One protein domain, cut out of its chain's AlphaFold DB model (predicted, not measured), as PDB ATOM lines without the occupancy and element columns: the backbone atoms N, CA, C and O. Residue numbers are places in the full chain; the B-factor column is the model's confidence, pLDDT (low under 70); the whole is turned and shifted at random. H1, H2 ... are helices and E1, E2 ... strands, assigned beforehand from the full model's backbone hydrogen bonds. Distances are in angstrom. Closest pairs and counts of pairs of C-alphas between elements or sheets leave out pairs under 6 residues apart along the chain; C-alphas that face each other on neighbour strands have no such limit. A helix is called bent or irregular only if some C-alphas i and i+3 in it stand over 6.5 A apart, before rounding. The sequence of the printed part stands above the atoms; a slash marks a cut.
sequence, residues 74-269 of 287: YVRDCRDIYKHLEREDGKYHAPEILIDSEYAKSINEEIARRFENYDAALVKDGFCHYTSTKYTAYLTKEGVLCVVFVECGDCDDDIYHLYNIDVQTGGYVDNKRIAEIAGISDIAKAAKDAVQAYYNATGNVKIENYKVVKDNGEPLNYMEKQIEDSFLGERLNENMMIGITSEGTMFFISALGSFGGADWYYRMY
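What this domain is: This is residues 74 to 269 of the 287 residues of an uncharacterized protein of Oscillospiraceae bacterium (UniProt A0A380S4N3). Two sheets of three strands each, E3 E4 E5 and E6 E7 E8, make the middle of a flat slab as a sandwich, two sheets face to face though only in part; the long helix H2 with the small strand pair E1 E2 and H1 lies at one end, while H3 and H4 cover one face of E6 E7 E8 and H5 and the loop 203 to 221 make the far end. The printed part has 196 residues with six named helices and eight named strands, in the order E1 H1 E2 H2 E3 E4 E5 H3 H4 H5 H6 E6 E7 E8. Each sheet is antiparallel, and the class is mixed, helices and strands. The whole is compact, with a radius of gyration of the C-alphas of 18.9 A and spans of 59 by 44 by 23 A.

Where its parts are: E3, residues 130 to 139, measures 27.4 A, E4, residues 144 to 153, 28.6 A, and E5, residues 159 to 166, 23.7 A. E6 is residues 241 to 244; E7, residues 250 to 257, 21.1 A long, bends by 58 degrees at residue 254; E8, residues 264 to 269, ends at C-alpha 269 (135.902, 263.668, 207.967). E1, residues 75 to 77, begins at C-alpha 75 (121.816, 256.962, 224.047) and pairs with E2, residues 95 to 97. H2, residues 102 to 125, measures 33.9 A, and H4, residues 187 to 202, 22.8 A. H1 is residues 79 to 85, H3 175 to 182, H5 222 to 229 and H6 233 to 236. H1 is irregular, with C-alphas 81 and 84 at 7.8 A.

How they stand to each other: E3 E4 E5 is a meander, each strand the antiparallel neighbour of the one before, with N 134 and O 150 at 3.0 A and N 147 and O 163 at 2.8 A. E6 E7 E8 is another, with N 243 and O 251 at 3.0 A and N 256 and O 265 at 2.8 A. Between the sheets, the closest C-alphas of E5 and E6 are those of Leu 162 and Met 241, 6.5 A. H3 and H4 are on the same face of E6 E7 E8, in two layers, helices on one face of a sheet; H4 runs across the strands, at 77 degrees to E8 on the local plane, at a height over the sheet of 7.8 A. H5 and H6 only graze that sheet, and H2 only grazes E3 E4 E5. H1 and H2 only just touch, with 3 pairs of C-alphas within 8 A, Leu 85 and Asp 119 closest at 7.0 A. Every O i to N i+4 pair is within hydrogen-bond range in H2, H3, H4 and H5; H1 has 1 of 3, and 2 of 4 O i to N i+3 pairs, and H6 is too short for an O i to N i+4 pair. In E1 and E2, N 76 and O 96 are 2.9 A apart.

The domain as a whole: The two C-alphas farthest apart, those of Asp 100 and Gly 217, are 60.2 A apart. The printed part has no cut. The link from H4 to H5, 19 residues, is long. The mean pLDDT of the printed part is 90.6, with residues 155 to 156 and 260 to 261 under 70.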
ATOM      1  N   TYR A  74     122.896 253.291 225.883       95.06
ATOM      2  CA  TYR A  74     123.673 254.452 226.301       95.06
ATOM      3  C   TYR A  74     123.133 255.770 225.760       95.06
ATOM      4  O   TYR A  74     123.420 256.801 226.356       95.06
ATOM      5  N   VAL A  75     122.381 255.758 224.658       94.88
ATOM      6  CA  VAL A  75     121.816 256.962 224.047       94.88
ATOM      7  C   VAL A  75     120.359 256.728 223.680       94.88
ATOM      8  O   VAL A  75     120.030 255.747 223.010       94.88
ATOM      9  N   ARG A  76     119.497 257.659 224.085       94.06
ATOM     10  CA  ARG A  76     118.087 257.732 223.696       94.06
ATOM     11  C   ARG A  76     117.857 258.962 222.824       94.06
ATOM     12  O   ARG A  76     118.379 260.027 223.130       94.06
ATOM     13  N   ASP A  77     117.053 258.820 221.774       92.38
ATOM     14  CA  ASP A  77     116.536 259.975 221.038       92.38
ATOM     15  C   ASP A  77     115.349 260.581 221.796       92.38
ATOM     16  O   ASP A  77     114.346 259.908 222.047       92.38
ATOM     17  N   CYS A  78     115.465 261.854 222.151       91.94
ATOM     18  CA  CYS A  78     114.459 262.629 222.866       91.94
ATOM     19  C   CYS A  78     113.595 263.497 221.939       91.94
ATOM     20  O   CYS A  78     112.930 264.412 222.420       91.94
ATOM     21  N   ARG A  79     113.553 263.212 220.631       89.50
ATOM     22  CA  ARG A  79     112.704 263.921 219.657       89.50
ATOM     23  C   ARG A  79     111.267 264.153 220.131       89.50
ATOM     24  O   ARG A  79     110.744 265.248 219.962       89.50
ATOM     25  N   ASP A  80     110.629 263.159 220.749       89.44
ATOM     26  CA  ASP A  80     109.241 263.286 221.221       89.44
ATOM     27  C   ASP A  80     109.056 264.391 222.274       89.44
ATOM     28  O   ASP A  80     107.983 264.988 222.351       89.44
ATOM     29  N   ILE A  81     110.100 264.701 223.051       90.69
ATOM     30  CA  ILE A  81     110.104 265.793 224.037       90.69
ATOM     31  C   ILE A  81     110.135 267.156 223.336       90.69
ATOM     32  O   ILE A  81     109.521 268.105 223.813       90.69
ATOM     33  N   TYR A  82     110.818 267.242 222.194       89.00
ATOM     34  CA  TYR A  82     111.061 268.481 221.449       89.00
ATOM     35  C   TYR A  82     110.191 268.619 220.197       89.00
ATOM     36  O   TYR A  82     110.386 269.524 219.388       89.00
ATOM     37  N   LYS A  83     109.193 267.746 220.032       87.75
ATOM     38  CA  LYS A  83     108.335 267.704 218.845       87.75
ATOM     39  C   LYS A  83     107.567 269.009 218.608       87.75
ATOM     40  O   LYS A  83     107.239 269.327 217.470       87.75
ATOM     41  N   HIS A  84     107.277 269.777 219.660       87.25
ATOM     42  CA  HIS A  84     106.598 271.074 219.549       87.25
ATOM     43  C   HIS A  84     107.438 272.153 218.852       87.25
ATOM     44  O   HIS A  84     106.870 273.152 218.418       87.25
ATOM     45  N   LEU A  85     108.753 271.948 218.731       86.81
ATOM     46  CA  LEU A  85     109.670 272.823 217.997       86.81
ATOM     47  C   LEU A  85     109.710 272.520 216.492       86.81
ATOM     48  O   LEU A  85     110.206 273.339 215.720       86.81
ATOM     49  N   GLU A  86     109.216 271.351 216.067       83.94
ATOM     50  CA  GLU A  86     109.298 270.913 214.673       83.94
ATOM     51  C   GLU A  86     108.493 271.810 213.729       83.94
ATOM     52  O   GLU A  86     107.397 272.283 214.041       83.94
ATOM     53  N   ARG A  87     109.048 272.009 212.532       75.94
ATOM     54  CA  ARG A  87     108.447 272.777 211.436       75.94
ATOM     55  C   ARG A  87     108.301 271.870 210.216       75.94
ATOM     56  O   ARG A  87     108.846 270.769 210.190       75.94
ATOM     57  N   GLU A  88     107.558 272.311 209.199       77.44
ATOM     58  CA  GLU A  88     107.358 271.516 207.971       77.44
ATOM     59  C   GLU A  88     108.681 271.118 207.293       77.44
ATOM     60  O   GLU A  88     108.753 270.078 206.639       77.44
ATOM     61  N   ASP A  89     109.725 271.922 207.475       70.31
ATOM     62  CA  ASP A  89     111.043 271.794 206.861       70.31
ATOM     63  C   ASP A  89     112.129 271.224 207.792       70.31
ATOM     64  O   ASP A  89     113.259 271.038 207.343       70.31
ATOM     65  N   GLY A  90     111.818 270.887 209.052       76.19
ATOM     66  CA  GLY A  90     112.859 270.516 210.012       76.19
ATOM     67  C   GLY A  90     112.404 269.689 211.215       76.19
ATOM     68  O   GLY A  90     111.390 269.970 211.857       76.19
ATOM     69  N   LYS A  91     113.200 268.657 211.529       84.25
ATOM     70  CA  LYS A  91     113.019 267.758 212.679       84.25
ATOM     71  C   LYS A  91     114.083 268.014 213.736       84.25
ATOM     72  O   LYS A  91     115.229 268.299 213.400       84.25
ATOM     73  N   TYR A  92     113.715 267.844 214.998       88.19
ATOM     74  CA  TYR A  92     114.604 268.109 216.125       88.19
ATOM     75  C   TYR A  92     114.950 266.819 216.868       88.19
ATOM     76  O   TYR A  92     114.234 266.391 217.770       88.19
ATOM     77  N   HIS A  93     116.054 266.188 216.474       89.38
ATOM     78  CA  HIS A  93     116.602 265.024 217.170       89.38
ATOM     79  C   HIS A  93     117.570 265.463 218.266       89.38
ATOM     80  O   HIS A  93     118.462 266.281 218.018       89.38
ATOM     81  N   ALA A  94     117.421 264.901 219.462       91.94
ATOM     82  CA  ALA A  94     118.186 265.292 220.641       91.94
ATOM     83  C   ALA A  94     118.712 264.041 221.352       91.94
ATOM     84  O   ALA A  94     117.896 263.252 221.834       91.94
ATOM     85  N   PRO A  95     120.034 263.827 221.438       94.56
ATOM     86  CA  PRO A  95     120.555 262.687 222.169       94.56
ATOM     87  C   PRO A  95     120.489 262.950 223.675       94.56
ATOM     88  O   PRO A  95     120.949 263.982 224.156       94.56
ATOM     89  N   GLU A  96     119.983 261.980 224.425       96.50
ATOM     90  CA  GLU A  96     120.169 261.890 225.870       96.50
ATOM     91  C   GLU A  96     121.092 260.717 226.185       96.50
ATOM     92  O   GLU A  96     120.835 259.577 225.794       96.50
ATOM     93  N   ILE A  97     122.160 260.995 226.923       97.81
ATOM     94  CA  ILE A  97     123.117 259.994 227.379       97.81
ATOM     95  C   ILE A  97     122.594 259.358 228.670       97.81
ATOM     96  O   ILE A  97     122.389 260.041 229.672       97.81
ATOM     97  N   LEU A  98     122.421 258.037 228.658       97.62
ATOM     98  CA  LEU A  98     121.825 257.235 229.736       97.62
ATOM     99  C   LEU A  98     122.848 256.715 230.763       97.62
ATOM    100  O   LEU A  98     122.522 255.886 231.614       97.62
ATOM    101  N   ILE A  99     124.099 257.164 230.675       97.50
ATOM    102  CA  ILE A  99     125.159 256.804 231.621       97.50
ATOM    103  C   ILE A  99     124.972 257.628 232.900       97.50
ATOM    104  O   ILE A  99     124.956 258.855 232.846       97.50
ATOM    105  N   ASP A 100     124.868 256.973 234.058       97.50
ATOM    106  CA  ASP A 100     124.789 257.670 235.349       97.50
ATOM    107  C   ASP A 100     126.170 258.198 235.766       97.50
ATOM    108  O   ASP A 100     126.922 257.554 236.499       97.50
ATOM    109  N   SER A 101     126.528 259.372 235.246       98.19
ATOM    110  CA  SER A 101     127.738 260.103 235.615       98.19
ATOM    111  C   SER A 101     127.519 261.612 235.575       98.19
ATOM    112  O   SER A 101     126.659 262.120 234.856       98.19
ATOM    113  N   GLU A 102     128.333 262.356 236.325       98.44
ATOM    114  CA  GLU A 102     128.280 263.825 236.319       98.44
ATOM    115  C   GLU A 102     128.618 264.411 234.944       98.44
ATOM    116  O   GLU A 102     128.028 265.407 234.533       98.44
ATOM    117  N   TYR A 103     129.516 263.769 234.192       98.38
ATOM    118  CA  TYR A 103     129.852 264.227 232.847       98.38
ATOM    119  C   TYR A 103     128.681 264.027 231.874       98.38
ATOM    120  O   TYR A 103     128.300 264.976 231.190       98.38
ATOM    121  N   ALA A 104     128.043 262.852 231.871       98.44
ATOM    122  CA  ALA A 104     126.863 262.593 231.046       98.44
ATOM    123  C   ALA A 104     125.697 263.534 231.391       98.44
ATOM    124  O   ALA A 104     125.086 264.109 230.490       98.44
ATOM    125  N   LYS A 105     125.444 263.774 232.688       98.56
ATOM    126  CA  LYS A 105     124.456 264.767 233.142       98.56
ATOM    127  C   LYS A 105     124.776 266.162 232.614       98.56
ATOM    128  O   LYS A 105     123.889 266.809 232.072       98.56
ATOM    129  N   SER A 106     126.036 266.597 232.695       98.56
ATOM    130  CA  SER A 106     126.439 267.924 232.208       98.56
ATOM    131  C   SER A 106     126.218 268.105 230.702       98.56
ATOM    132  O   SER A 106     125.828 269.192 230.275       98.56
ATOM    133  N   ILE A 107     126.400 267.040 229.910       98.50
ATOM    134  CA  ILE A 107     126.125 267.050 228.468       98.50
ATOM    135  C   ILE A 107     124.617 267.134 228.221       98.50
ATOM    136  O   ILE A 107     124.171 267.981 227.452       98.50
ATOM    137  N   ASN A 108     123.822 266.307 228.908       98.50
ATOM    138  CA  ASN A 108     122.363 266.339 228.786       98.50
ATOM    139  C   ASN A 108     121.797 267.714 229.175       98.50
ATOM    140  O   ASN A 108     120.916 268.232 228.495       98.50
ATOM    141  N   GLU A 109     122.328 268.338 230.229       98.44
ATOM    142  CA  GLU A 109     121.971 269.702 230.621       98.44
ATOM    143  C   GLU A 109     122.385 270.743 229.574       98.44
ATOM    144  O   GLU A 109     121.656 271.704 229.344       98.44
ATOM    145  N   GLU A 110     123.552 270.592 228.940       98.19
ATOM    146  CA  GLU A 110     123.972 271.479 227.853       98.19
ATOM    147  C   GLU A 110     123.016 271.392 226.663       98.19
ATOM    148  O   GLU A 110     122.547 272.424 226.186       98.19
ATOM    149  N   ILE A 111     122.685 270.174 226.230       97.25
ATOM    150  CA  ILE A 111     121.745 269.933 225.135       97.25
ATOM    151  C   ILE A 111     120.371 270.503 225.500       97.25
ATOM    152  O   ILE A 111     119.814 271.278 224.726       97.25
ATOM    153  N   ALA A 112     119.858 270.225 226.701       96.69
ATOM    154  CA  ALA A 112     118.581 270.767 227.159       96.69
ATOM    155  C   ALA A 112     118.557 272.306 227.139       96.69
ATOM    156  O   ALA A 112     117.617 272.891 226.604       96.69
ATOM    157  N   ARG A 113     119.619 272.973 227.619       97.25
ATOM    158  CA  ARG A 113     119.741 274.443 227.567       97.25
ATOM    159  C   ARG A 113     119.718 274.992 226.138       97.25
ATOM    160  O   ARG A 113     119.214 276.092 225.919       97.25
ATOM    161  N   ARG A 114     120.256 274.265 225.154       95.06
ATOM    162  CA  ARG A 114     120.175 274.668 223.735       95.06
ATOM    163  C   ARG A 114     118.730 274.666 223.254       95.06
ATOM    164  O   ARG A 114     118.279 275.664 222.702       95.06
ATOM    165  N   PHE A 115     117.984 273.611 223.566       93.88
ATOM    166  CA  PHE A 115     116.559 273.525 223.249       93.88
ATOM    167  C   PHE A 115     115.714 274.588 223.963       93.88
ATOM    168  O   PHE A 115     114.850 275.195 223.334       93.88
ATOM    169  N   GLU A 116     116.010 274.900 225.227       93.81
ATOM    170  CA  GLU A 116     115.379 276.021 225.941       93.81
ATOM    171  C   GLU A 116     115.619 277.364 225.230       93.81
ATOM    172  O   GLU A 116     114.710 278.191 225.127       93.81
ATOM    173  N   ASN A 117     116.823 277.580 224.688       92.56
ATOM    174  CA  ASN A 117     117.127 278.778 223.903       92.56
ATOM    175  C   ASN A 117     116.350 278.814 222.579       92.56
ATOM    176  O   ASN A 117     115.961 279.899 222.141       92.56
ATOM    177  N   TYR A 118     116.099 277.664 221.949       91.56
ATOM    178  CA  TYR A 118     115.287 277.587 220.731       91.56
ATOM    179  C   TYR A 118     113.834 277.955 221.003       91.56
ATOM    180  O   TYR A 118     113.281 278.805 220.305       91.56
ATOM    181  N   ASP A 119     113.249 277.377 222.054       89.69
ATOM    182  CA  ASP A 119     111.907 277.722 222.527       89.69
ATOM    183  C   ASP A 119     111.806 279.227 222.821       89.69
ATOM    184  O   ASP A 119     110.895 279.910 222.347       89.69
ATOM    185  N   ALA A 120     112.785 279.783 223.543       90.50
ATOM    186  CA  ALA A 120     112.819 281.206 223.859       90.50
ATOM    187  C   ALA A 120     112.907 282.093 222.603       90.50
ATOM    188  O   ALA A 120     112.217 283.113 222.529       90.50
ATOM    189  N   ALA A 121     113.720 281.709 221.612       88.19
ATOM    190  CA  ALA A 121     113.841 282.424 220.342       88.19
ATOM    191  C   ALA A 121     112.528 282.388 219.542       88.19
ATOM    192  O   ALA A 121     112.060 283.430 219.083       88.19
ATOM    193  N   LEU A 122     111.868 281.229 219.457       86.62
ATOM    194  CA  LEU A 122     110.569 281.106 218.790       86.62
ATOM    195  C   LEU A 122     109.493 281.962 219.461       86.62
ATOM    196  O   LEU A 122     108.749 282.658 218.771       86.62
ATOM    197  N   VAL A 123     109.423 281.955 220.795       87.56
ATOM    198  CA  VAL A 123     108.439 282.752 221.547       87.56
ATOM    199  C   VAL A 123     108.676 284.251 221.374       87.56
ATOM    200  O   VAL A 123     107.722 285.019 221.240       87.56
ATOM    201  N   LYS A 124     109.938 284.683 221.412       90.00
ATOM    202  CA  LYS A 124     110.302 286.103 221.408       90.00
ATOM    203  C   LYS A 124     110.306 286.707 220.004       90.00
ATOM    204  O   LYS A 124     109.768 287.796 219.813       90.00
ATOM    205  N   ASP A 125     110.928 286.017 219.055       86.06
ATOM    206  CA  ASP A 125     111.272 286.551 217.737       86.06
ATOM    207  C   ASP A 125     110.424 285.912 216.613       86.06
ATOM    208  O   ASP A 125     110.462 286.366 215.471       86.06
ATOM    209  N   GLY A 126     109.622 284.880 216.919       82.12
ATOM    210  CA  GLY A 126     108.803 284.147 215.941       82.12
ATOM    211  C   GLY A 126     109.612 283.236 215.009       82.12
ATOM    212  O   GLY A 126     109.059 282.648 214.075       82.12
ATOM    213  N   PHE A 127     110.922 283.133 215.243       79.31
ATOM    214  CA  PHE A 127     111.878 282.394 214.429       79.31
ATOM    215  C   PHE A 127     113.049 281.900 215.293       79.31
ATOM    216  O   PHE A 127     113.494 282.603 216.197       79.31
ATOM    217  N   CYS A 128     113.552 280.701 214.991       80.94
ATOM    218  CA  CYS A 128     114.801 280.159 215.520       80.94
ATOM    219  C   CYS A 128     115.805 280.053 214.371       80.94
ATOM    220  O   CYS A 128     115.426 279.614 213.291       80.94
ATOM    221  N   HIS A 129     117.061 280.447 214.612       80.38
ATOM    222  CA  HIS A 129     118.142 280.398 213.613       80.38
ATOM    223  C   HIS A 129     118.437 278.982 213.106       80.38
ATOM    224  O   HIS A 129     118.859 278.812 211.965       80.38
ATOM    225  N   TYR A 130     118.192 277.974 213.940       84.50
ATOM    226  CA  TYR A 130     118.341 276.576 213.565       84.50
ATOM    227  C   TYR A 130     116.996 276.031 213.102       84.50
ATOM    228  O   TYR A 130     115.974 276.249 213.749       84.50
ATOM    229  N   THR A 131     116.996 275.351 211.960       84.12
ATOM    230  CA  THR A 131     115.792 274.770 211.355       84.12
ATOM    231  C   THR A 131     115.595 273.322 211.779       84.12
ATOM    232  O   THR A 131     114.466 272.840 211.818       84.12
ATOM    233  N   SER A 132     116.673 272.627 212.140       88.12
ATOM    234  CA  SER A 132     116.638 271.240 212.597       88.12
ATOM    235  C   SER A 132     117.830 270.906 213.491       88.12
ATOM    236  O   SER A 132     118.795 271.665 213.593       88.12
ATOM    237  N   THR A 133     117.778 269.744 214.135       90.62
ATOM    238  CA  THR A 133     118.938 269.155 214.807       90.62
ATOM    239  C   THR A 133     119.065 267.685 214.440       90.62
ATOM    240  O   THR A 133     118.071 266.974 214.259       90.62
ATOM    241  N   LYS A 134     120.304 267.206 214.361       89.62
ATOM    242  CA  LYS A 134     120.642 265.800 214.110       89.62
ATOM    243  C   LYS A 134     121.713 265.351 215.094       89.62
ATOM    244  O   LYS A 134     122.466 266.167 215.622       89.62
ATOM    245  N   TYR A 135     121.819 264.049 215.319       91.44
ATOM    246  CA  TYR A 135     122.965 263.502 216.029       91.44
ATOM    247  C   TYR A 135     123.410 262.167 215.444       91.44
ATOM    248  O   TYR A 135     122.668 261.487 214.736       91.44
ATOM    249  N   THR A 136     124.655 261.808 215.729       91.06
ATOM    250  CA  THR A 136     125.239 260.503 215.430       91.06
ATOM    251  C   THR A 136     125.944 259.976 216.660       91.06
ATOM    252  O   THR A 136     126.691 260.713 217.295       91.06
ATOM    253  N   ALA A 137     125.730 258.704 216.979       93.12
ATOM    254  CA  ALA A 137     126.441 258.026 218.051       93.12
ATOM    255  C   ALA A 137     127.236 256.836 217.500       93.12
ATOM    256  O   ALA A 137     126.728 256.057 216.689       93.12
ATOM    257  N   TYR A 138     128.470 256.701 217.976       93.38
ATOM    258  CA  TYR A 138     129.375 255.587 217.713       93.38
ATOM    259  C   TYR A 138     129.776 254.936 219.033       93.38
ATOM    260  O   TYR A 138     129.949 255.630 220.035       93.38
ATOM    261  N   LEU A 139     129.963 253.618 219.036       94.19
ATOM    262  CA  LEU A 139     130.436 252.886 220.210       94.19
ATOM    263  C   LEU A 139     131.568 251.946 219.813       94.19
ATOM    264  O   LEU A 139     131.359 250.986 219.074       94.19
ATOM    265  N   THR A 140     132.767 252.203 220.332       94.75
ATOM    266  CA  THR A 140     133.924 251.340 220.080       94.75
ATOM    267  C   THR A 140     133.876 250.068 220.924       94.75
ATOM    268  O   THR A 140     133.284 250.027 222.008       94.75
ATOM    269  N   LYS A 141     134.592 249.028 220.483       93.75
ATOM    270  CA  LYS A 141     134.799 247.799 221.275       93.75
ATOM    271  C   LYS A 141     135.548 248.053 222.593       93.75
ATOM    272  O   LYS A 141     135.415 247.272 223.529       93.75
ATOM    273  N   GLU A 142     136.336 249.127 222.672       95.50
ATOM    274  CA  GLU A 142     137.034 249.579 223.878       95.50
ATOM    275  C   GLU A 142     136.114 250.303 224.871       95.50
ATOM    276  O   GLU A 142     136.569 250.644 225.960       95.50
ATOM    277  N   GLY A 143     134.841 250.527 224.524       96.12
ATOM    278  CA  GLY A 143     133.873 251.182 225.398       96.12
ATOM    279  C   GLY A 143     133.927 252.707 225.349       96.12
ATOM    280  O   GLY A 143     133.596 253.350 226.341       96.12
ATOM    281  N   VAL A 144     134.336 253.296 224.222       97.81
ATOM    282  CA  VAL A 144     134.212 254.742 223.997       97.81
ATOM    283  C   VAL A 144     132.922 255.014 223.232       97.81
ATOM    284  O   VAL A 144     132.781 254.594 222.085       97.81
ATOM    285  N   LEU A 145     131.998 255.724 223.873       97.38
ATOM    286  CA  LEU A 145     130.819 256.308 223.250       97.38
ATOM    287  C   LEU A 145     131.180 257.697 222.716       97.38
ATOM    288  O   LEU A 145     131.562 258.580 223.483       97.38
ATOM    289  N   CYS A 146     131.046 257.886 221.412       96.94
ATOM    290  CA  CYS A 146     131.282 259.153 220.732       96.94
ATOM    291  C   CYS A 146     129.951 259.678 220.185       96.94
ATOM    292  O   CYS A 146     129.332 259.017 219.352       96.94
ATOM    293  N   VAL A 147     129.497 260.838 220.659       96.31
ATOM    294  CA  VAL A 147     128.241 261.476 220.236       96.31
ATOM    295  C   VAL A 147     128.557 262.788 219.533       96.31
ATOM    296  O   VAL A 147     129.143 263.691 220.126       96.31
ATOM    297  N   VAL A 148     128.145 262.891 218.273       95.50
ATOM    298  CA  VAL A 148     128.174 264.115 217.471       95.50
ATOM    299  C   VAL A 148     126.765 264.690 217.464       95.50
ATOM    300  O   VAL A 148     125.865 264.058 216.920       95.50
ATOM    301  N   PHE A 149     126.558 265.863 218.049       94.75
ATOM    302  CA  PHE A 149     125.295 266.601 217.982       94.75
ATOM    303  C   PHE A 149     125.465 267.801 217.052       94.75
ATOM    304  O   PHE A 149     126.470 268.503 217.139       94.75
ATOM    305  N   VAL A 150     124.518 268.021 216.142       93.19
ATOM    306  CA  VAL A 150     124.607 269.077 215.132       93.19
ATOM    307  C   VAL A 150     123.346 269.932 215.154       93.19
ATOM    308  O   VAL A 150     122.233 269.421 215.000       93.19
ATOM    309  N   GLU A 151     123.546 271.232 215.334       92.12
ATOM    310  CA  GLU A 151     122.533 272.274 215.187       92.12
ATOM    311  C   GLU A 151     122.562 272.726 213.721       92.12
ATOM    312  O   GLU A 151     123.582 273.238 213.265       92.12
ATOM    313  N   CYS A 152     121.489 272.478 212.964       88.31
ATOM    314  CA  CYS A 152     121.448 272.750 211.527       88.31
ATOM    315  C   CYS A 152     120.805 274.110 211.257       88.31
ATOM    316  O   CYS A 152     119.596 274.283 211.439       88.31
ATOM    317  N   GLY A 153     121.638 275.076 210.870       82.81
ATOM    318  CA  GLY A 153     121.241 276.446 210.556       82.81
ATOM    319  C   GLY A 153     120.827 276.640 209.100       82.81
ATOM    320  O   GLY A 153     121.085 275.805 208.231       82.81
ATOM    321  N   ASP A 154     120.217 277.787 208.819       74.19
ATOM    322  CA  ASP A 154     120.045 278.249 207.442       74.19
ATOM    323  C   ASP A 154     121.403 278.586 206.798       74.19
ATOM    324  O   ASP A 154     122.322 279.076 207.454       74.19
ATOM    325  N   CYS A 155     121.518 278.388 205.479       69.50
ATOM    326  CA  CYS A 155     122.711 278.724 204.684       69.50
ATOM    327  C   CYS A 155     124.012 277.993 205.092       69.50
ATOM    328  O   CYS A 155     125.087 278.594 205.035       69.50
ATOM    329  N   ASP A 156     123.926 276.705 205.441       68.12
ATOM    330  CA  ASP A 156     125.069 275.845 205.804       68.12
ATOM    331  C   ASP A 156     125.814 276.279 207.090       68.12
ATOM    332  O   ASP A 156     126.999 275.974 207.266       68.12
ATOM    333  N   ASP A 157     125.124 276.971 208.004       78.31
ATOM    334  CA  ASP A 157     125.633 277.384 209.323       78.31
ATOM    335  C   ASP A 157     125.448 276.271 210.375       78.31
ATOM    336  O   ASP A 157     124.822 276.448 211.421       78.31
ATOM    337  N   ASP A 158     125.939 275.070 210.045       87.31
ATOM    338  CA  ASP A 158     125.892 273.904 210.931       87.31
ATOM    339  C   ASP A 158     126.899 274.075 212.085       87.31
ATOM    340  O   ASP A 158     128.109 274.213 211.863       87.31
ATOM    341  N   ILE A 159     126.420 273.973 213.328       90.25
ATOM    342  CA  ILE A 159     127.276 273.925 214.520       90.25
ATOM    343  C   ILE A 159     127.376 272.491 215.018       90.25
ATOM    344  O   ILE A 159     126.373 271.842 215.306       90.25
ATOM    345  N   TYR A 160     128.609 272.015 215.160       92.50
ATOM    346  CA  TYR A 160     128.916 270.679 215.649       92.50
ATOM    347  C   TYR A 160     129.330 270.716 217.118       92.50
ATOM    348  O   TYR A 160     130.133 271.553 217.527       92.50
ATOM    349  N   HIS A 161     128.854 269.730 217.867       95.44
ATOM    350  CA  HIS A 161     129.271 269.418 219.227       95.44
ATOM    351  C   HIS A 161     129.710 267.965 219.281       95.44
ATOM    352  O   HIS A 161     129.059 267.093 218.701       95.44
ATOM    353  N   LEU A 162     130.812 267.698 219.976       96.75
ATOM    354  CA  LEU A 162     131.380 266.364 220.085       96.75
ATOM    355  C   LEU A 162     131.609 265.981 221.542       96.75
ATOM    356  O   LEU A 162     132.312 266.676 222.275       96.75
ATOM    357  N   TYR A 163     131.102 264.812 221.915       97.88
ATOM    358  CA  TYR A 163     131.231 264.266 223.257       97.88
ATOM    359  C   TYR A 163     131.832 262.860 223.196       97.88
ATOM    360  O   TYR A 163     131.261 261.971 222.566       97.88
ATOM    361  N   ASN A 164     132.973 262.643 223.860       98.31
ATOM    362  CA  ASN A 164     133.616 261.331 223.977       98.31
ATOM    363  C   ASN A 164     133.571 260.857 225.433       98.31
ATOM    364  O   ASN A 164     134.108 261.524 226.321       98.31
ATOM    365  N   ILE A 165     132.946 259.707 225.670       98.38
ATOM    366  CA  ILE A 165     132.607 259.208 227.004       98.38
ATOM    367  C   ILE A 165     133.055 257.756 227.128       98.38
ATOM    368  O   ILE A 165     132.766 256.929 226.268       98.38
ATOM    369  N   ASP A 166     133.740 257.424 228.214       98.31
ATOM    370  CA  ASP A 166     134.049 256.041 228.560       98.31
ATOM    371  C   ASP A 166     132.814 255.425 229.228       98.31
ATOM    372  O   ASP A 166     132.361 255.905 230.265       98.31
ATOM    373  N   VAL A 167     132.238 254.373 228.646       97.69
ATOM    374  CA  VAL A 167     130.961 253.810 229.122       97.69
ATOM    375  C   VAL A 167     131.074 253.050 230.445       97.69
ATOM    376  O   VAL A 167     130.052 252.728 231.047       97.69
ATOM    377  N   GLN A 168     132.290 252.727 230.897       96.88
ATOM    378  CA  GLN A 168     132.514 252.017 232.158       96.88
ATOM    379  C   GLN A 168     132.609 252.987 233.334       96.88
ATOM    380  O   GLN A 168     132.100 252.712 234.417       96.88
ATOM    381  N   THR A 169     133.283 254.113 233.119       97.69
ATOM    382  CA  THR A 169     133.535 255.136 234.141       97.69
ATOM    383  C   THR A 169     132.559 256.306 234.057       97.69
ATOM    384  O   THR A 169     132.413 257.057 235.019       97.69
ATOM    385  N   GLY A 170     131.921 256.492 232.901       97.94
ATOM    386  CA  GLY A 170     131.129 257.665 232.555       97.94
ATOM    387  C   GLY A 170     131.944 258.954 232.436       97.94
ATOM    388  O   GLY A 170     131.354 260.032 232.440       97.94
ATOM    389  N   GLY A 171     133.276 258.866 232.385       98.19
ATOM    390  CA  GLY A 171     134.179 260.012 232.317       98.19
ATOM    391  C   GLY A 171     134.483 260.469 230.890       98.19
ATOM    392  O   GLY A 171     134.274 259.735 229.925       98.19
ATOM    393  N   TYR A 172     135.010 261.690 230.775       98.00
ATOM    394  CA  TYR A 172     135.530 262.237 229.522       98.00
ATOM    395  C   TYR A 172     136.714 261.417 228.997       98.00
ATOM    396  O   TYR A 172     137.629 261.080 229.752       98.00
ATOM    397  N   VAL A 173     136.713 261.150 227.691       98.38
ATOM    398  CA  VAL A 173     137.824 260.508 226.982       98.38
ATOM    399  C   VAL A 173     138.605 261.563 226.212       98.38
ATOM    400  O   VAL A 173     138.085 262.192 225.290       98.38
ATOM    401  N   ASP A 174     139.872 261.737 226.582       97.19
ATOM    402  CA  ASP A 174     140.746 262.715 225.944       97.19
ATOM    403  C   ASP A 174     141.220 262.291 224.542       97.19
ATOM    404  O   ASP A 174     141.216 261.119 224.154       97.19
ATOM    405  N   ASN A 175     141.687 263.278 223.776       96.19
ATOM    406  CA  ASN A 175     142.181 263.077 222.413       96.19
ATOM    407  C   ASN A 175     143.361 262.093 222.338       96.19
ATOM    408  O   ASN A 175     143.544 261.433 221.316       96.19
ATOM    409  N   LYS A 176     144.167 261.976 223.404       96.75
ATOM    410  CA  LYS A 176     145.292 261.037 223.444       96.75
ATOM    411  C   LYS A 176     144.768 259.604 223.472       96.75
ATOM    412  O   LYS A 176     145.254 258.775 222.710       96.75
ATOM    413  N   ARG A 177     143.757 259.318 224.293       97.56
ATOM    414  CA  ARG A 177     143.120 258.003 224.358       97.56
ATOM    415  C   ARG A 177     142.430 257.645 223.043       97.56
ATOM    416  O   ARG A 177     142.583 256.516 222.582       97.56
ATOM    417  N   ILE A 178     141.737 258.596 222.414       98.25
ATOM    418  CA  ILE A 178     141.166 258.407 221.070       98.25
ATOM    419  C   ILE A 178     142.259 258.027 220.059       98.25
ATOM    420  O   ILE A 178     142.108 257.064 219.305       98.25
ATOM    421  N   ALA A 179     143.395 258.726 220.088       97.81
ATOM    422  CA  ALA A 179     144.518 258.456 219.198       97.81
ATOM    423  C   ALA A 179     145.198 257.109 219.452       97.81
ATOM    424  O   ALA A 179     145.532 256.409 218.498       97.81
ATOM    425  N   GLU A 180     145.332 256.703 220.713       97.88
ATOM    426  CA  GLU A 180     145.830 255.377 221.079       97.88
ATOM    427  C   GLU A 180     144.944 254.256 220.518       97.88
ATOM    428  O   GLU A 180     145.476 253.291 219.969       97.88
ATOM    429  N   ILE A 181     143.615 254.385 220.615       97.25
ATOM    430  CA  ILE A 181     142.671 253.384 220.085       97.25
ATOM    431  C   ILE A 181     142.776 253.301 218.558       97.25
ATOM    432  O   ILE A 181     142.854 252.206 218.003       97.25
ATOM    433  N   ALA A 182     142.843 254.451 217.884       97.44
ATOM    434  CA  ALA A 182     142.945 254.526 216.428       97.44
ATOM    435  C   ALA A 182     144.349 254.198 215.874       97.44
ATOM    436  O   ALA A 182     144.542 254.171 214.659       97.44
ATOM    437  N   GLY A 183     145.351 253.979 216.735       97.56
ATOM    438  CA  GLY A 183     146.733 253.730 216.313       97.56
ATOM    439  C   GLY A 183     147.427 254.950 215.692       97.56
ATOM    440  O   GLY A 183     148.330 254.793 214.870       97.56
ATOM    441  N   ILE A 184     147.020 256.164 216.074       97.81
ATOM    442  CA  ILE A 184     147.555 257.431 215.566       97.81
ATOM    443  C   ILE A 184     148.554 258.016 216.567       97.81
ATOM    444  O   ILE A 184     148.215 258.324 217.706       97.81
ATOM    445  N   SER A 185     149.799 258.213 216.131       96.12
ATOM    446  CA  SER A 185     150.860 258.788 216.971       96.12
ATOM    447  C   SER A 185     150.993 260.310 216.860       96.12
ATOM    448  O   SER A 185     151.541 260.939 217.760       96.12
ATOM    449  N   ASP A 186     150.540 260.897 215.749       96.19
ATOM    450  CA  ASP A 186     150.627 262.334 215.469       96.19
ATOM    451  C   ASP A 186     149.284 262.837 214.924       96.19
ATOM    452  O   ASP A 186     148.991 262.730 213.733       96.19
ATOM    453  N   ILE A 187     148.465 263.369 215.833       95.00
ATOM    454  CA  ILE A 187     147.126 263.894 215.541       95.00
ATOM    455  C   ILE A 187     147.191 265.047 214.535       95.00
ATOM    456  O   ILE A 187     146.408 265.087 213.591       95.00
ATOM    457  N   ALA A 188     148.125 265.984 214.721       93.06
ATOM    458  CA  ALA A 188     148.198 267.182 213.891       93.06
ATOM    459  C   ALA A 188     148.594 266.831 212.454       93.06
ATOM    460  O   ALA A 188     148.054 267.392 211.500       93.06
ATOM    461  N   LYS A 189     149.525 265.884 212.287       94.69
ATOM    462  CA  LYS A 189     149.866 265.364 210.964       94.69
ATOM    463  C   LYS A 189     148.693 264.601 210.349       94.69
ATOM    464  O   LYS A 189     148.392 264.842 209.186       94.69
ATOM    465  N   ALA A 190     148.025 263.734 211.114       96.50
ATOM    466  CA  ALA A 190     146.878 262.967 210.628       96.50
ATOM    467  C   ALA A 190     145.743 263.880 210.134       96.50
ATOM    468  O   ALA A 190     145.234 263.667 209.038       96.50
ATOM    469  N   ALA A 191     145.423 264.947 210.872       95.62
ATOM    470  CA  ALA A 191     144.432 265.937 210.454       95.62
ATOM    471  C   ALA A 191     144.831 266.628 209.139       95.62
ATOM    472  O   ALA A 191     144.039 266.701 208.204       95.62
ATOM    473  N   LYS A 192     146.089 267.077 209.010       95.25
ATOM    474  CA  LYS A 192     146.575 267.708 207.769       95.25
ATOM    475  C   LYS A 192     146.575 266.752 206.579       95.25
ATOM    476  O   LYS A 192     146.211 267.148 205.475       95.25
ATOM    477  N   ASP A 193     146.995 265.507 206.789       96.62
ATOM    478  CA  ASP A 193     146.971 264.474 205.753       96.62
ATOM    479  C   ASP A 193     145.530 264.198 205.297       96.62
ATOM    480  O   ASP A 193     145.286 264.122 204.092       96.62
ATOM    481  N   ALA A 194     144.580 264.134 206.234       96.25
ATOM    482  CA  ALA A 194     143.162 263.943 205.950       96.25
ATOM    483  C   ALA A 194     142.561 265.116 205.157       96.25
ATOM    484  O   ALA A 194     141.911 264.890 204.140       96.25
ATOM    485  N   VAL A 195     142.844 266.369 205.535       94.69
ATOM    486  CA  VAL A 195     142.397 267.556 204.776       94.69
ATOM    487  C   VAL A 195     142.993 267.572 203.365       94.69
ATOM    488  O   VAL A 195     142.295 267.854 202.389       94.69
ATOM    489  N   GLN A 196     144.276 267.225 203.222       96.25
ATOM    490  CA  GLN A 196     144.911 267.102 201.910       96.25
ATOM    491  C   GLN A 196     144.240 266.008 201.065       96.25
ATOM    492  O   GLN A 196     143.995 266.220 199.876       96.25
ATOM    493  N   ALA A 197     143.958 264.846 201.656       96.06
ATOM    494  CA  ALA A 197     143.285 263.742 200.982       96.06
ATOM    495  C   ALA A 197     141.865 264.127 200.550       96.06
ATOM    496  O   ALA A 197     141.519 263.915 199.388       96.06
ATOM    497  N   TYR A 198     141.102 264.783 201.430       93.50
ATOM    498  CA  TYR A 198     139.768 265.312 201.149       93.50
ATOM    499  C   TYR A 198     139.772 266.204 199.904       93.50
ATOM    500  O   TYR A 198     139.086 265.913 198.923       93.50
ATOM    501  N   TYR A 199     140.596 267.255 199.890       93.06
ATOM    502  CA  TYR A 199     140.631 268.182 198.760       93.06
ATOM    503  C   TYR A 199     141.099 267.520 197.462       93.06
ATOM    504  O   TYR A 199     140.497 267.759 196.414       93.06
ATOM    505  N   ASN A 200     142.108 266.647 197.521       94.44
ATOM    506  CA  ASN A 200     142.555 265.895 196.348       94.44
ATOM    507  C   ASN A 200     141.462 264.952 195.812       94.44
ATOM    508  O   ASN A 200     141.333 264.807 194.597       94.44
ATOM    509  N   ALA A 201     140.653 264.344 196.686       92.12
ATOM    510  CA  ALA A 201     139.551 263.471 196.288       92.12
ATOM    511  C   ALA A 201     138.424 264.226 195.563       92.12
ATOM    512  O   ALA A 201     137.768 263.646 194.700       92.12
ATOM    513  N   THR A 202     138.231 265.524 195.843       88.00
ATOM    514  CA  THR A 202     137.253 266.350 195.105       88.00
ATOM    515  C   THR A 202     137.634 266.578 193.639       88.00
ATOM    516  O   THR A 202     136.767 266.880 192.824       88.00
ATOM    517  N   GLY A 203     138.924 266.478 193.296       87.19
ATOM    518  CA  GLY A 203     139.448 266.754 191.954       87.19
ATOM    519  C   GLY A 203     139.466 268.234 191.545       87.19
ATOM    520  O   GLY A 203     139.943 268.546 190.455       87.19
ATOM    521  N   ASN A 204     138.990 269.149 192.397       86.31
ATOM    522  CA  ASN A 204     138.924 270.586 192.094       86.31
ATOM    523  C   ASN A 204     140.275 271.297 192.244       86.31
ATOM    524  O   ASN A 204     140.539 272.285 191.563       86.31
ATOM    525  N   VAL A 205     141.123 270.808 193.149       90.12
ATOM    526  CA  VAL A 205     142.469 271.327 193.404       90.12
ATOM    527  C   VAL A 205     143.431 270.169 193.609       90.12
ATOM    528  O   VAL A 205     143.042 269.091 194.061       90.12
ATOM    529  N   LYS A 206     144.706 270.410 193.312       93.81
ATOM    530  CA  LYS A 206     145.792 269.505 193.673       93.81
ATOM    531  C   LYS A 206     146.539 270.087 194.863       93.81
ATOM    532  O   LYS A 206     146.986 271.230 194.799       93.81
ATOM    533  N   ILE A 207     146.704 269.299 195.918       94.81
ATOM    534  CA  ILE A 207     147.431 269.690 197.126       94.81
ATOM    535  C   ILE A 207     148.600 268.737 197.353       94.81
ATOM    536  O   ILE A 207     148.418 267.519 197.407       94.81
ATOM    537  N   GLU A 208     149.794 269.299 197.531       95.19
ATOM    538  CA  GLU A 208     151.007 268.577 197.919       95.19
ATOM    539  C   GLU A 208     151.701 269.309 199.068       95.19
ATOM    540  O   GLU A 208     151.894 270.523 199.023       95.19
ATOM    541  N   ASN A 209     152.105 268.564 200.102       94.38
ATOM    542  CA  ASN A 209     152.724 269.119 201.310       94.38
ATOM    543  C   ASN A 209     151.902 270.269 201.917       94.38
ATOM    544  O   ASN A 209     152.465 271.285 202.334       94.38
ATOM    545  N   TYR A 210     150.575 270.097 201.950       94.25
ATOM    546  CA  TYR A 210     149.626 271.051 202.534       94.25
ATOM    547  C   TYR A 210     149.579 272.416 201.825       94.25
ATOM    548  O   TYR A 210     149.250 273.427 202.441       94.25
ATOM    549  N   LYS A 211     149.942 272.450 200.536       93.56
ATOM    550  CA  LYS A 211     149.895 273.638 199.675       93.56
ATOM    551  C   LYS A 211     149.236 273.328 198.344       93.56
ATOM    552  O   LYS A 211     149.389 272.221 197.822       93.56
ATOM    553  N   VAL A 212     148.539 274.308 197.785       93.00
ATOM    554  CA  VAL A 212     147.923 274.189 196.463       93.00
ATOM    555  C   VAL A 212     149.026 274.185 195.406       93.00
ATOM    556  O   VAL A 212     149.899 275.052 195.370       93.00
ATOM    557  N   VAL A 213     148.998 273.183 194.531       93.31
ATOM    558  CA  VAL A 213     149.940 273.051 193.419       93.31
ATOM    559  C   VAL A 213     149.423 273.857 192.234       93.31
ATOM    560  O   VAL A 213     148.324 273.614 191.738       93.31
ATOM    561  N   LYS A 214     150.246 274.788 191.755       87.75
ATOM    562  CA  LYS A 214     149.984 275.626 190.582       87.75
ATOM    563  C   LYS A 214     151.120 275.514 189.580       87.75
ATOM    564  O   LYS A 214     152.260 275.220 189.946       87.75
ATOM    565  N   ASP A 215     150.807 275.827 188.330       82.25
ATOM    566  CA  ASP A 215     151.831 276.084 187.329       82.25
ATOM    567  C   ASP A 215     152.621 277.350 187.695       82.25
ATOM    568  O   ASP A 215     152.109 278.293 188.306       82.25
ATOM    569  N   ASN A 216     153.912 277.349 187.358       81.38
ATOM    570  CA  ASN A 216     154.863 278.356 187.823       81.38
ATOM    571  C   ASN A 216     154.395 279.794 187.538       81.38
ATOM    572  O   ASN A 216     154.330 280.224 186.388       81.38
ATOM    573  N   GLY A 217     154.191 280.563 188.612       73.56
ATOM    574  CA  GLY A 217     153.902 281.996 188.557       73.56
ATOM    575  C   GLY A 217     152.419 282.360 188.553       73.56
ATOM    576  O   GLY A 217     152.110 283.551 188.586       73.56
ATOM    577  N   GLU A 218     151.506 281.387 188.555       85.88
ATOM    578  CA  GLU A 218     150.087 281.687 188.741       85.88
ATOM    579  C   GLU A 218     149.789 282.038 190.209       85.88
ATOM    580  O   GLU A 218     150.141 281.267 191.107       85.88
ATOM    581  N   PRO A 219     149.145 283.188 190.489       86.31
ATOM    582  CA  PRO A 219     148.702 283.501 191.838       86.31
ATOM    583  C   PRO A 219     147.540 282.590 192.241       86.31
ATOM    584  O   PRO A 219     146.721 282.209 191.403       86.31
ATOM    585  N   LEU A 220     147.437 282.310 193.541       87.44
ATOM    586  CA  LEU A 220     146.249 281.670 194.090       87.44
ATOM    587  C   LEU A 220     145.051 282.607 193.944       87.44
ATOM    588  O   LEU A 220     145.126 283.800 194.259       87.44
ATOM    589  N   ASN A 221     143.935 282.058 193.490       89.00
ATOM    590  CA  ASN A 221     142.653 282.729 193.591       89.00
ATOM    591  C   ASN A 221     142.144 282.704 195.045       89.00
ATOM    592  O   ASN A 221     142.739 282.101 195.940       89.00
ATOM    593  N   TYR A 222     141.027 283.392 195.289       86.88
ATOM    594  CA  TYR A 222     140.444 283.505 196.625       86.88
ATOM    595  C   TYR A 222     140.148 282.142 197.276       86.88
ATOM    596  O   TYR A 222     140.514 281.929 198.428       86.88
ATOM    597  N   MET A 223     139.547 281.210 196.533       87.06
ATOM    598  CA  MET A 223     139.174 279.881 197.032       87.06
ATOM    599  C   MET A 223     140.406 279.028 197.333       87.06
ATOM    600  O   MET A 223     140.492 278.415 198.391       87.06
ATOM    601  N   GLU A 224     141.402 279.046 196.449       90.19
ATOM    602  CA  GLU A 224     142.668 278.335 196.657       90.19
ATOM    603  C   GLU A 224     143.399 278.839 197.912       90.19
ATOM    604  O   GLU A 224     143.945 278.041 198.671       90.19
ATOM    605  N   LYS A 225     143.349 280.149 198.184       89.31
ATOM    606  CA  LYS A 225     143.889 280.715 199.425       89.31
ATOM    607  C   LYS A 225     143.127 280.224 200.663       89.31
ATOM    608  O   LYS A 225     143.760 279.839 201.637       89.31
ATOM    609  N   GLN A 226     141.793 280.195 200.626       88.81
ATOM    610  CA  GLN A 226     140.986 279.672 201.741       88.81
ATOM    611  C   GLN A 226     141.265 278.180 202.011       88.81
ATOM    612  O   GLN A 226     141.269 277.732 203.159       88.81
ATOM    613  N   ILE A 227     141.544 277.411 200.957       90.38
ATOM    614  CA  ILE A 227     141.962 276.010 201.055       90.38
ATOM    615  C   ILE A 227     143.331 275.895 201.735       90.38
ATOM    616  O   ILE A 227     143.467 275.114 202.672       90.38
ATOM    617  N   GLU A 228     144.331 276.691 201.338       91.12
ATOM    618  CA  GLU A 228     145.625 276.705 202.039       91.12
ATOM    619  C   GLU A 228     145.493 277.142 203.505       91.12
ATOM    620  O   GLU A 228     146.112 276.546 204.389       91.12
ATOM    621  N   ASP A 229     144.633 278.126 203.782       89.69
ATOM    622  CA  ASP A 229     144.371 278.601 205.140       89.69
ATOM    623  C   ASP A 229     143.796 277.485 206.039       89.69
ATOM    624  O   ASP A 229     143.978 277.520 207.256       89.69
ATOM    625  N   SER A 230     143.175 276.450 205.460       89.44
ATOM    626  CA  SER A 230     142.650 275.284 206.195       89.44
ATOM    627  C   SER A 230     143.742 274.438 206.856       89.44
ATOM    628  O   SER A 230     143.447 273.651 207.747       89.44
ATOM    629  N   PHE A 231     145.010 274.595 206.458       91.00
ATOM    630  CA  PHE A 231     146.148 273.896 207.068       91.00
ATOM    631  C   PHE A 231     146.856 274.716 208.160       91.00
ATOM    632  O   PHE A 231     147.804 274.220 208.793       91.00
ATOM    633  N   LEU A 232     146.434 275.967 208.377       85.69
ATOM    634  CA  LEU A 232     146.956 276.824 209.440       85.69
ATOM    635  C   LEU A 232     146.484 276.318 210.806       85.69
ATOM    636  O   LEU A 232     145.359 275.849 210.953       85.69
ATOM    637  N   GLY A 233     147.340 276.442 211.825       77.00
ATOM    638  CA  GLY A 233     147.031 275.962 213.178       77.00
ATOM    639  C   GLY A 233     145.768 276.590 213.774       77.00
ATOM    640  O   GLY A 233     144.998 275.890 214.416       77.00
ATOM    641  N   GLU A 234     145.513 277.868 213.499       76.88
ATOM    642  CA  GLU A 234     144.315 278.583 213.969       76.88
ATOM    643  C   GLU A 234     143.015 278.000 213.384       76.88
ATOM    644  O   GLU A 234     141.994 277.947 214.061       76.88
ATOM    645  N   ARG A 235     143.044 277.491 212.144       74.19
ATOM    646  CA  ARG A 235     141.861 276.886 211.508       74.19
ATOM    647  C   ARG A 235     141.727 275.397 211.792       74.19
ATOM    648  O   ARG A 235     140.625 274.913 212.032       74.19
ATOM    649  N   LEU A 236     142.849 274.679 211.772       78.06
ATOM    650  CA  LEU A 236     142.854 273.228 211.903       78.06
ATOM    651  C   LEU A 236     142.948 272.740 213.346       78.06
ATOM    652  O   LEU A 236     142.485 271.648 213.611       78.06
ATOM    653  N   ASN A 237     143.567 273.477 214.271       75.56
ATOM    654  CA  ASN A 237     143.860 272.952 215.610       75.56
ATOM    655  C   ASN A 237     143.102 273.662 216.733       75.56
ATOM    656  O   ASN A 237     142.749 272.995 217.698       75.56
ATOM    657  N   GLU A 238     142.866 274.975 216.650       72.06
ATOM    658  CA  GLU A 238     142.274 275.714 217.780       72.06
ATOM    659  C   GLU A 238     140.839 275.277 218.096       72.06
ATOM    660  O   GLU A 238     140.466 275.242 219.264       72.06
ATOM    661  N   ASN A 239     140.074 274.872 217.078       76.62
ATOM    662  CA  ASN A 239     138.670 274.468 217.221       76.62
ATOM    663  C   ASN A 239     138.390 273.047 216.709       76.62
ATOM    664  O   ASN A 239     137.236 272.692 216.476       76.62
ATOM    665  N   MET A 240     139.425 272.231 216.483       91.19
ATOM    666  CA  MET A 240     139.213 270.874 215.979       91.19
ATOM    667  C   MET A 240     138.719 269.944 217.073       91.19
ATOM    668  O   MET A 240     139.348 269.773 218.118       91.19
ATOM    669  N   MET A 241     137.611 269.281 216.772       95.44
ATOM    670  CA  MET A 241     137.060 268.211 217.588       95.44
ATOM    671  C   MET A 241     137.504 266.866 217.018       95.44
ATOM    672  O   MET A 241     137.570 266.691 215.801       95.44
ATOM    673  N   ILE A 242     137.827 265.920 217.900       97.44
ATOM    674  CA  ILE A 242     138.387 264.616 217.527       97.44
ATOM    675  C   ILE A 242     137.513 263.522 218.107       97.44
ATOM    676  O   ILE A 242     137.361 263.430 219.326       97.44
ATOM    677  N   GLY A 243     136.946 262.696 217.237       97.19
ATOM    678  CA  GLY A 243     136.088 261.582 217.617       97.19
ATOM    679  C   GLY A 243     136.588 260.263 217.056       97.19
ATOM    680  O   GLY A 243     137.652 260.184 216.435       97.19
ATOM    681  N   ILE A 244     135.817 259.208 217.297       96.44
ATOM    682  CA  ILE A 244     136.126 257.861 216.825       96.44
ATOM    683  C   ILE A 244     134.852 257.129 216.416       96.44
ATOM    684  O   ILE A 244     133.829 257.229 217.093       96.44
ATOM    685  N   THR A 245     134.904 256.413 215.295       94.56
ATOM    686  CA  THR A 245     133.793 255.580 214.822       94.56
ATOM    687  C   THR A 245     133.753 254.237 215.550       94.56
ATOM    688  O   THR A 245     134.707 253.857 216.233       94.56
ATOM    689  N   SER A 246     132.671 253.475 215.375       91.62
ATOM    690  CA  SER A 246     132.491 252.152 215.992       91.62
ATOM    691  C   SER A 246     133.584 251.152 215.570       91.62
ATOM    692  O   SER A 246     133.971 250.276 216.343       91.62
ATOM    693  N   GLU A 247     134.162 251.335 214.379       91.38
ATOM    694  CA  GLU A 247     135.269 250.541 213.833       91.38
ATOM    695  C   GLU A 247     136.646 250.924 214.403       91.38
ATOM    696  O   GLU A 247     137.643 250.259 214.111       91.38
ATOM    697  N   GLY A 248     136.721 251.978 215.218       92.81
ATOM    698  CA  GLY A 248     137.976 252.504 215.751       92.81
ATOM    699  C   GLY A 248     138.689 253.478 214.809       92.81
ATOM    700  O   GLY A 248     139.867 253.771 215.013       92.81
ATOM    701  N   THR A 249     138.012 253.987 213.775       95.88
ATOM    702  CA  THR A 249     138.573 255.005 212.881       95.88
ATOM    703  C   THR A 249     138.425 256.383 213.517       95.88
ATOM    704  O   THR A 249     137.319 256.819 213.822       95.88
ATOM    705  N   MET A 250     139.541 257.086 213.726       97.44
ATOM    706  CA  MET A 250     139.502 258.478 214.179       97.44
ATOM    707  C   MET A 250     138.898 259.373 213.091       97.44
ATOM    708  O   MET A 250     139.142 259.171 211.898       97.44
ATOM    709  N   PHE A 251     138.148 260.386 213.508       97.38
ATOM    710  CA  PHE A 251     137.667 261.444 212.633       97.38
ATOM    711  C   PHE A 251     137.879 262.819 213.259       97.38
ATOM    712  O   PHE A 251     138.055 262.958 214.473       97.38
ATOM    713  N   PHE A 252     137.838 263.833 212.407       96.12
ATOM    714  CA  PHE A 252     138.014 265.231 212.753       96.12
ATOM    715  C   PHE A 252     136.764 266.018 212.378       96.12
ATOM    716  O   PHE A 252     136.116 265.727 211.373       96.12
ATOM    717  N   ILE A 253     136.450 267.034 213.176       94.38
ATOM    718  CA  ILE A 253     135.514 268.092 212.806       94.38
ATOM    719  C   ILE A 253     136.273 269.411 212.887       94.38
ATOM    720  O   ILE A 253     136.753 269.782 213.959       94.38
ATOM    721  N   SER A 254     136.412 270.105 211.761       92.38
ATOM    722  CA  SER A 254     137.144 271.374 211.689       92.38
ATOM    723  C   SER A 254     136.596 272.280 210.592       92.38
ATOM    724  O   SER A 254     135.920 271.816 209.672       92.38
ATOM    725  N   ALA A 255     136.929 273.569 210.666       89.25
ATOM    726  CA  ALA A 255     136.589 274.542 209.637       89.25
ATOM    727  C   ALA A 255     137.498 274.368 208.408       89.25
ATOM    728  O   ALA A 255     138.716 274.534 208.497       89.25
ATOM    729  N   LEU A 256     136.904 274.045 207.261       88.69
ATOM    730  CA  LEU A 256     137.584 273.879 205.978       88.69
ATOM    731  C   LEU A 256     137.137 274.961 204.992       88.69
ATOM    732  O   LEU A 256     135.962 275.318 204.940       88.69
ATOM    733  N   GLY A 257     138.068 275.459 204.183       86.56
ATOM    734  CA  GLY A 257     137.803 276.406 203.103       86.56
ATOM    735  C   GLY A 257     136.768 275.859 202.119       86.56
ATOM    736  O   GLY A 257     136.834 274.698 201.697       86.56
ATOM    737  N   SER A 258     135.800 276.703 201.772       79.69
ATOM    738  CA  SER A 258     134.656 276.341 200.937       79.69
ATOM    739  C   SER A 258     134.950 276.505 199.443       79.69
ATOM    740  O   SER A 258     135.680 277.403 199.036       79.69
ATOM    741  N   PHE A 259     134.325 275.656 198.619       72.75
ATOM    742  CA  PHE A 259     134.230 275.841 197.163       72.75
ATOM    743  C   PHE A 259     132.977 276.630 196.737       72.75
ATOM    744  O   PHE A 259     132.877 277.056 195.590       72.75
ATOM    745  N   GLY A 260     132.010 276.796 197.643       67.50
ATOM    746  CA  GLY A 260     130.688 277.381 197.391       67.50
ATOM    747  C   GLY A 260     130.600 278.894 197.611       67.50
ATOM    748  O   GLY A 260     129.514 279.453 197.515       67.50
ATOM    749  N   GLY A 261     131.717 279.565 197.906       66.31
ATOM    750  CA  GLY A 261     131.774 281.022 198.073       66.31
ATOM    751  C   GLY A 261     131.594 281.533 199.507       66.31
ATOM    752  O   GLY A 261     131.824 282.718 199.734       66.31
ATOM    753  N   ALA A 262     131.257 280.668 200.469       71.81
ATOM    754  CA  ALA A 262     131.484 280.963 201.886       71.81
ATOM    755  C   ALA A 262     132.991 280.980 202.203       71.81
ATOM    756  O   ALA A 262     133.807 280.480 201.427       71.81
ATOM    757  N   ASP A 263     133.376 281.531 203.352       76.94
ATOM    758  CA  ASP A 263     134.789 281.562 203.749       76.94
ATOM    759  C   ASP A 263     135.269 280.182 204.218       76.94
ATOM    760  O   ASP A 263     136.367 279.742 203.870       76.94
ATOM    761  N   TRP A 264     134.429 279.479 204.977       81.56
ATOM    762  CA  TRP A 264     134.690 278.144 205.502       81.56
ATOM    763  C   TRP A 264     133.383 277.454 205.900       81.56
ATOM    764  O   TRP A 264     132.367 278.113 206.104       81.56
ATOM    765  N   TYR A 265     133.433 276.131 206.035       84.81
ATOM    766  CA  TYR A 265     132.390 275.332 206.672       84.81
ATOM    767  C   TYR A 265     133.012 274.328 207.629       84.81
ATOM    768  O   TYR A 265     134.088 273.795 207.347       84.81
ATOM    769  N   TYR A 266     132.319 274.008 208.721       88.38
ATOM    770  CA  TYR A 266     132.664 272.808 209.474       88.38
ATOM    771  C   TYR A 266     132.333 271.566 208.645       88.38
ATOM    772  O   TYR A 266     131.285 271.479 207.994       88.38
ATOM    773  N   ARG A 267     133.271 270.623 208.641       88.75
ATOM    774  CA  ARG A 267     133.116 269.315 208.006       88.75
ATOM    775  C   ARG A 267     133.562 268.228 208.955       88.75
ATOM    776  O   ARG A 267     134.564 268.407 209.644       88.75
ATOM    777  N   MET A 268     132.850 267.107 208.939       92.88
ATOM    778  CA  MET A 268     133.243 265.888 209.645       92.88
ATOM    779  C   MET A 268     133.891 264.912 208.661       92.88
ATOM    780  O   MET A 268     133.242 264.489 207.709       92.88
ATOM    781  N   TYR A 269     135.148 264.531 208.883       93.19
ATOM    782  CA  TYR A 269     135.902 263.668 207.967       93.19
ATOM    783  C   TYR A 269     136.825 262.694 208.701       93.19
ATOM    784  O   TYR A 269     137.385 263.018 209.747       93.19
TER     785      TYR A 269